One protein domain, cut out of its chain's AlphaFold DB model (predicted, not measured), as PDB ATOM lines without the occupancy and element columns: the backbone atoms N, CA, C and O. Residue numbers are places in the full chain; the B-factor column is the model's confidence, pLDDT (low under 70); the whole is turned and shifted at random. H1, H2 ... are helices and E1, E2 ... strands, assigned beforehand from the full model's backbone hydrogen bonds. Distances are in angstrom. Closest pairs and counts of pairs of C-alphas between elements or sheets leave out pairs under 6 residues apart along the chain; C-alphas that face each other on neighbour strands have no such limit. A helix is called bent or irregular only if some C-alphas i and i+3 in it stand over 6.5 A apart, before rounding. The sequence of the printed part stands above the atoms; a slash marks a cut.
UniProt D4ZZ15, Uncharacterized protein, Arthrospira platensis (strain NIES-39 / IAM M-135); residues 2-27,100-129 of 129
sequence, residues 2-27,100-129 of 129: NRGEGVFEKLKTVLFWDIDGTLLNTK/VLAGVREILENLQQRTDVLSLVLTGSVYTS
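Overview. This is residues 2 to 27 and 100 to 129 of the 129 residues of an uncharacterized protein of Arthrospira platensis (strain NIES-39 / IAM M-135) (UniProt D4ZZ15). Two short strands, E1 and E2, run side by side the same way as a narrow two-stranded ribbon, and the helix H2 lies along one side of it, with its last turn nearest to the beginning of E2, where the chain folds back from helix to strand. A single small turn of helix, H1, sits out at one end of the longest axis, before E1, while residues 18 to 27 run on past the other end of E1 and the tail after E2 runs away from the ribbon. The printed part has 56 residues, in the order H1, E1, H2, E2; the sheet has the order E1, E2 and is parallel. The class is mixed, helices and strands, with under half of the residues, 23 of 56, in named elements. The whole is loose, with a radius of gyration of the C-alphas of 14.2 A, and flat, spanning 45 by 32 by 15 A.

Arrangement. E1, residues 13 to 17, and E2, residues 117 to 121, are parallel neighbours, with 20 degrees between their directions. Their C-alphas 14 and 118 face each other at 4.7 A, and C-alphas 16 and 120 at 5.1 A. N 15 and O 118 are within hydrogen-bond range at 2.8 A, and so are N 120 and O 15 at 2.9 A. H2, residues 104 to 112, is joined to E2 by a tight link of 4 residues. The closest C-alphas of H2 and E2 are those of Leu 111 and Val 117, 7.0 A apart. H1, residues 5 to 8, is joined to E1 by a tight link of 4 residues. H1 is apart from H2 and from E2. In H2 every O i to N i+4 pair is within hydrogen-bond range; H1 is too short for such a pair, and its one O i to N i+3 pair is not within range.

Along the chain. E1 is 13.1 A from first to last C-alpha, beginning at C-alpha 13 (178.028, 191.942, 86.794). E2 is 13.2 A long and ends at C-alpha 121 (173.777, 202.467, 95.271). H2 is 12.3 A long, beginning at C-alpha 104 (178.460, 195.106, 104.853). H1 is neither bent nor irregular, but only just: C-alphas 5 and 8 are 6.5 A apart.

Size, cuts and confidence. The two C-alphas farthest apart are those of Asn 2 and Lys 27, at 46.0 A. Residues 28 to 99 are not printed, and C-alphas 27 and 100 are 10.7 A apart across this cut, which lies in the link from E1 to H2. Of the links that are printed whole, none is long. The mean pLDDT of the printed part is 80.8, and residues 2 to 9 and 123 to 129 are under 70. Ser 129 is the chain's last residue.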
ATOM      1  N   ASN A   2     191.286 207.348  74.191       45.41
ATOM      2  CA  ASN A   2     190.031 206.657  74.523       45.41
ATOM      3  C   ASN A   2     190.159 206.077  75.934       45.41
ATOM      4  O   ASN A   2     190.831 205.071  76.127       45.41
ATOM      5  N   ARG A   3     189.574 206.737  76.940       51.84
ATOM      6  CA  ARG A   3     189.563 206.250  78.334       51.84
ATOM      7  C   ARG A   3     188.292 205.472  78.716       51.84
ATOM      8  O   ARG A   3     188.196 205.044  79.857       51.84
ATOM      9  N   GLY A   4     187.342 205.280  77.795       52.78
ATOM     10  CA  GLY A   4     186.038 204.661  78.093       52.78
ATOM     11  C   GLY A   4     185.824 203.236  77.569       52.78
ATOM     12  O   GLY A   4     185.098 202.471  78.193       52.78
ATOM     13  N   GLU A   5     186.459 202.853  76.457       50.72
ATOM     14  CA  GLU A   5     186.084 201.627  75.725       50.72
ATOM     15  C   GLU A   5     186.520 200.323  76.421       50.72
ATOM     16  O   GLU A   5     185.822 199.322  76.322       50.72
ATOM     17  N   GLY A   6     187.596 200.332  77.218       54.41
ATOM     18  CA  GLY A   6     188.109 199.115  77.873       54.41
ATOM     19  C   GLY A   6     187.489 198.764  79.234       54.41
ATOM     20  O   GLY A   6     187.758 197.686  79.764       54.41
ATOM     21  N   VAL A   7     186.695 199.656  79.842       56.56
ATOM     22  CA  VAL A   7     186.104 199.408  81.175       56.56
ATOM     23  C   VAL A   7     184.891 198.486  81.063       56.56
ATOM     24  O   VAL A   7     184.760 197.540  81.834       56.56
ATOM     25  N   PHE A   8     184.036 198.714  80.064       57.72
ATOM     26  CA  PHE A   8     182.808 197.938  79.883       57.72
ATOM     27  C   PHE A   8     183.045 196.540  79.299       57.72
ATOM     28  O   PHE A   8     182.252 195.645  79.567       57.72
ATOM     29  N   GLU A   9     184.158 196.305  78.597       64.38
ATOM     30  CA  GLU A   9     184.513 194.974  78.072       64.38
ATOM     31  C   GLU A   9     184.884 193.952  79.166       64.38
ATOM     32  O   GLU A   9     184.811 192.745  78.934       64.38
ATOM     33  N   LYS A  10     185.271 194.406  80.368       71.25
ATOM     34  CA  LYS A  10     185.606 193.534  81.512       71.25
ATOM     35  C   LYS A  10     184.469 193.343  82.516       71.25
ATOM     36  O   LYS A  10     184.563 192.436  83.347       71.25
ATOM     37  N   LEU A  11     183.429 194.172  82.465       78.94
ATOM     38  CA  LEU A  11     182.309 194.111  83.398       78.94
ATOM     39  C   LEU A  11     181.416 192.909  83.085       78.94
ATOM     40  O   LEU A  11     180.885 192.775  81.988       78.94
ATOM     41  N   LYS A  12     181.236 192.036  84.076       90.25
ATOM     42  CA  LYS A  12     180.380 190.846  83.984       90.25
ATOM     43  C   LYS A  12     179.117 190.967  84.821       90.25
ATOM     44  O   LYS A  12     178.151 190.246  84.585       90.25
ATOM     45  N   THR A  13     179.123 191.836  85.828       94.00
ATOM     46  CA  THR A  13     178.028 191.942  86.794       94.00
ATOM     47  C   THR A  13     177.859 193.383  87.255       94.00
ATOM     48  O   THR A  13     178.840 194.078  87.515       94.00
ATOM     49  N   VAL A  14     176.604 193.809  87.391       93.88
ATOM     50  CA  VAL A  14     176.232 195.068  88.044       93.88
ATOM     51  C   VAL A  14     175.414 194.724  89.285       93.88
ATOM     52  O   VAL A  14     174.439 193.979  89.190       93.88
ATOM     53  N   LEU A  15     175.835 195.226  90.443       93.69
ATOM     54  CA  LEU A  15     175.155 195.072  91.725       93.69
ATOM     55  C   LEU A  15     174.547 196.411  92.135       93.69
ATOM     56  O   LEU A  15     175.247 197.423  92.174       93.69
ATOM     57  N   PHE A  16     173.260 196.386  92.466       92.56
ATOM     58  CA  PHE A  16     172.523 197.537  92.970       92.56
ATOM     59  C   PHE A  16     172.190 197.322  94.442       92.56
ATOM     60  O   PHE A  16     171.617 196.294  94.803       92.56
ATOM     61  N   TRP A  17     172.554 198.291  95.274       91.50
ATOM     62  CA  TRP A  17     172.308 198.261  96.709       91.50
ATOM     63  C   TRP A  17     171.162 199.186  97.083       91.50
ATOM     64  O   TRP A  17     171.227 200.385  96.818       91.50
ATOM     65  N   ASP A  18     170.170 198.630  97.763       86.81
ATOM     66  CA  ASP A  18     169.298 199.409  98.634       86.81
ATOM     67  C   ASP A  18     170.073 199.862  99.892       86.81
ATOM     68  O   ASP A  18     171.115 199.292 100.222       86.81
ATOM     69  N   ILE A  19     169.596 200.889 100.597       86.62
ATOM     70  CA  ILE A  19     170.242 201.436 101.798       86.62
ATOM     71  C   ILE A  19     169.608 200.859 103.070       86.62
ATOM     72  O   ILE A  19     170.279 200.147 103.830       86.62
ATOM     73  N   ASP A  20     168.342 201.183 103.326       84.19
ATOM     74  CA  ASP A  20     167.664 200.907 104.592       84.19
ATOM     75  C   ASP A  20     167.305 199.427 104.734       84.19
ATOM     76  O   ASP A  20     166.552 198.858 103.958       84.19
ATOM     77  N   GLY A  21     167.832 198.774 105.768       85.62
ATOM     78  CA  GLY A  21     167.642 197.336 105.974       85.62
ATOM     79  C   GLY A  21     168.544 196.453 105.107       85.62
ATOM     80  O   GLY A  21     168.557 195.243 105.323       85.62
ATOM     81  N   THR A  22     169.350 197.049 104.218       90.94
ATOM     82  CA  THR A  22     170.311 196.339 103.360       90.94
ATOM     83  C   THR A  22     171.762 196.693 103.701       90.94
ATOM     84  O   THR A  22     172.540 195.816 104.071       90.94
ATOM     85  N   LEU A  23     172.140 197.973 103.633       93.00
ATOM     86  CA  LEU A  23     173.479 198.440 104.018       93.00
ATOM     87  C   LEU A  23     173.522 198.893 105.481       93.00
ATOM     88  O   LEU A  23     174.509 198.685 106.192       93.00
ATOM     89  N   LEU A  24     172.449 199.526 105.946       92.44
ATOM     90  CA  LEU A  24     172.387 200.135 107.267       92.44
ATOM     91  C   LEU A  24     171.002 200.002 107.890       92.44
ATOM     92  O   LEU A  24     169.993 199.848 107.212       92.44
ATOM     93  N   ASN A  25     170.955 200.078 109.214       92.44
ATOM     94  CA  ASN A  25     169.724 200.192 109.976       92.44
ATOM     95  C   ASN A  25     169.689 201.575 110.629       92.44
ATOM     96  O   ASN A  25     170.484 201.856 111.525       92.44
ATOM     97  N   THR A  26     168.753 202.426 110.211       90.94
ATOM     98  CA  THR A  26     168.564 203.784 110.749       90.94
ATOM     99  C   THR A  26     167.871 203.823 112.114       90.94
ATOM    100  O   THR A  26     167.609 204.904 112.638       90.94
ATOM    101  N   LYS A  27     167.537 202.666 112.703       92.62
ATOM    102  CA  LYS A  27     166.770 202.534 113.955       92.62
ATOM    103  C   LYS A  27     165.446 203.314 113.942       92.62
ATOM    104  O   LYS A  27     164.957 203.740 114.982       92.62
ATOM    105  N   VAL A 100     175.742 200.349 110.618       96.06
ATOM    106  CA  VAL A 100     176.004 199.525 109.430       96.06
ATOM    107  C   VAL A 100     175.715 198.064 109.770       96.06
ATOM    108  O   VAL A 100     176.097 197.602 110.848       96.06
ATOM    109  N   LEU A 101     175.027 197.347 108.882       96.19
ATOM    110  CA  LEU A 101     174.707 195.936 109.106       96.19
ATOM    111  C   LEU A 101     175.971 195.064 109.057       96.19
ATOM    112  O   LEU A 101     176.967 195.404 108.416       96.19
ATOM    113  N   ALA A 102     175.948 193.943 109.779       97.06
ATOM    114  CA  ALA A 102     177.104 193.056 109.892       97.06
ATOM    115  C   ALA A 102     177.530 192.515 108.516       97.06
ATOM    116  O   ALA A 102     176.683 192.120 107.717       97.06
ATOM    117  N   GLY A 103     178.837 192.493 108.245       96.25
ATOM    118  CA  GLY A 103     179.392 192.012 106.979       96.25
ATOM    119  C   GLY A 103     179.344 193.024 105.832       96.25
ATOM    120  O   GLY A 103     180.009 192.813 104.822       96.25
ATOM    121  N   VAL A 104     178.594 194.128 105.948       96.50
ATOM    122  CA  VAL A 104     178.460 195.106 104.853       96.50
ATOM    123  C   VAL A 104     179.795 195.765 104.524       96.50
ATOM    124  O   VAL A 104     180.123 195.906 103.349       96.50
ATOM    125  N   ARG A 105     180.586 196.146 105.533       95.56
ATOM    126  CA  ARG A 105     181.888 196.794 105.299       95.56
ATOM    127  C   ARG A 105     182.822 195.854 104.550       95.56
ATOM    128  O   ARG A 105     183.350 196.215 103.507       95.56
ATOM    129  N   GLU A 106     182.923 194.625 105.032       97.06
ATOM    130  CA  GLU A 106     183.765 193.578 104.476       97.06
ATOM    131  C   GLU A 106     183.337 193.212 103.047       97.06
ATOM    132  O   GLU A 106     184.178 193.024 102.168       97.06
ATOM    133  N   ILE A 107     182.031 193.128 102.776       96.06
ATOM    134  CA  ILE A 107     181.507 192.854 101.431       96.06
ATOM    135  C   ILE A 107     181.866 193.990 100.470       96.06
ATOM    136  O   ILE A 107     182.370 193.723  99.380       96.06
ATOM    137  N   LEU A 108     181.640 195.246 100.863       95.06
ATOM    138  CA  LEU A 108     181.941 196.400 100.014       95.06
ATOM    139  C   LEU A 108     183.449 196.541  99.754       95.06
ATOM    140  O   LEU A 108     183.845 196.781  98.614       95.06
ATOM    141  N   GLU A 109     184.289 196.318 100.766       95.44
ATOM    142  CA  GLU A 109     185.752 196.310 100.634       95.44
ATOM    143  C   GLU A 109     186.231 195.222  99.662       95.44
ATOM    144  O   GLU A 109     187.062 195.486  98.790       95.44
ATOM    145  N   ASN A 110     185.667 194.014  99.748       95.31
ATOM    146  CA  ASN A 110     185.985 192.922  98.826       95.31
ATOM    147  C   ASN A 110     185.527 193.217  97.390       95.31
ATOM    148  O   ASN A 110     186.243 192.911  96.433       95.31
ATOM    149  N   LEU A 111     184.347 193.819  97.216       94.56
ATOM    150  CA  LEU A 111     183.831 194.197  95.899       94.56
ATOM    151  C   LEU A 111     184.661 195.300  95.247       94.56
ATOM    152  O   LEU A 111     184.842 195.273  94.033       94.56
ATOM    153  N   GLN A 112     185.231 196.217  96.028       90.50
ATOM    154  CA  GLN A 112     186.118 197.258  95.510       90.50
ATOM    155  C   GLN A 112     187.370 196.684  94.820       90.50
ATOM    156  O   GLN A 112     187.924 197.318  93.926       90.50
ATOM    157  N   GLN A 113     187.802 195.474  95.193       92.81
ATOM    158  CA  GLN A 113     188.947 194.796  94.573       92.81
ATOM    159  C   GLN A 113     188.591 194.058  93.269       92.81
ATOM    160  O   GLN A 113     189.476 193.554  92.576       92.81
ATOM    161  N   ARG A 114     187.303 193.963  92.912       93.00
ATOM    162  CA  ARG A 114     186.823 193.241  91.726       93.00
ATOM    163  C   ARG A 114     186.694 194.189  90.538       93.00
ATOM    164  O   ARG A 114     185.868 195.089  90.535       93.00
ATOM    165  N   THR A 115     187.463 193.946  89.476       91.12
ATOM    166  CA  THR A 115     187.386 194.753  88.241       91.12
ATOM    167  C   THR A 115     186.254 194.337  87.299       91.12
ATOM    168  O   THR A 115     186.032 194.984  86.282       91.12
ATOM    169  N   ASP A 116     185.592 193.217  87.579       93.44
ATOM    170  CA  ASP A 116     184.512 192.641  86.773       93.44
ATOM    171  C   ASP A 116     183.114 192.902  87.357       93.44
ATOM    172  O   ASP A 116     182.118 192.496  86.754       93.44
ATOM    173  N   VAL A 117     183.034 193.589  88.503       93.62
ATOM    174  CA  VAL A 117     181.779 193.939  89.175       93.62
ATOM    175  C   VAL A 117     181.667 195.453  89.318       93.62
ATOM    176  O   VAL A 117     182.542 196.098  89.887       93.62
ATOM    177  N   LEU A 118     180.559 196.017  88.846       91.75
ATOM    178  CA  LEU A 118     180.185 197.404  89.105       91.75
ATOM    179  C   LEU A 118     179.189 197.438  90.270       91.75
ATOM    180  O   LEU A 118     178.094 196.898  90.158       91.75
ATOM    181  N   SER A 119     179.572 198.058  91.387       92.31
ATOM    182  CA  SER A 119     178.750 198.162  92.598       92.31
ATOM    183  C   SER A 119     178.205 199.581  92.745       92.31
ATOM    184  O   SER A 119     178.982 200.519  92.910       92.31
ATOM    185  N   LEU A 120     176.883 199.742  92.687       89.94
ATOM    186  CA  LEU A 120     176.199 201.036  92.707       89.94
ATOM    187  C   LEU A 120     175.128 201.067  93.794       89.94
ATOM    188  O   LEU A 120     174.454 200.071  94.048       89.94
ATOM    189  N   VAL A 121     174.940 202.228  94.411       87.44
ATOM    190  CA  VAL A 121     173.777 202.467  95.271       87.44
ATOM    191  C   VAL A 121     172.588 202.804  94.378       87.44
ATOM    192  O   VAL A 121     172.694 203.654  93.495       87.44
ATOM    193  N   LEU A 122     171.461 202.144  94.618       77.31
ATOM    194  CA  LEU A 122     170.176 202.440  94.006       77.31
ATOM    195  C   LEU A 122     169.263 202.977  95.107       77.31
ATOM    196  O   LEU A 122     168.569 202.219  95.775       77.31
ATOM    197  N   THR A 123     169.306 204.289  95.320       64.69
ATOM    198  CA  THR A 123     168.447 204.957  96.301       64.69
ATOM    199  C   THR A 123     167.431 205.857  95.608       64.69
ATOM    200  O   THR A 123     167.751 206.514  94.617       64.69
ATOM    201  N   GLY A 124     166.208 205.883  96.144       56.81
ATOM    202  CA  GLY A 124     165.153 206.827  95.772       56.81
ATOM    203  C   GLY A 124     165.260 208.189  96.466       56.81
ATOM    204  O   GLY A 124     164.366 209.008  96.290       56.81
ATOM    205  N   SER A 125     166.312 208.444  97.257       56.62
ATOM    206  CA  SER A 125     166.442 209.689  98.023       56.62
ATOM    207  C   SER A 125     166.537 210.925  97.123       56.62
ATOM    208  O   SER A 125     167.455 211.061  96.312       56.62
ATOM    209  N   VAL A 126     165.630 211.876  97.336       53.25
ATOM    210  CA  VAL A 126     165.689 213.227  96.766       53.25
ATOM    211  C   VAL A 126     166.769 214.056  97.471       53.25
ATOM    212  O   VAL A 126     166.560 214.598  98.551       53.25
ATOM    213  N   TYR A 127     167.945 214.168  96.849       43.16
ATOM    214  CA  TYR A 127     168.880 215.261  97.125       43.16
ATOM    215  C   TYR A 127     168.480 216.451  96.248       43.16
ATOM    216  O   TYR A 127     168.783 216.474  95.055       43.16
ATOM    217  N   THR A 128     167.798 217.439  96.815       36.56
ATOM    218  CA  THR A 128     167.674 218.764  96.196       36.56
ATOM    219  C   THR A 128     168.769 219.671  96.753       36.56
ATOM    220  O   THR A 128     168.962 219.760  97.964       36.56
ATOM    221  N   SER A 129     169.550 220.245  95.834       34.22
ATOM    222  CA  SER A 129     170.623 221.217  96.101       34.22
ATOM    223  C   SER A 129     170.067 222.581  96.484       34.22
ATOM    224  O   SER A 129     168.944 222.894  96.027       34.22
TER     225      SER A 129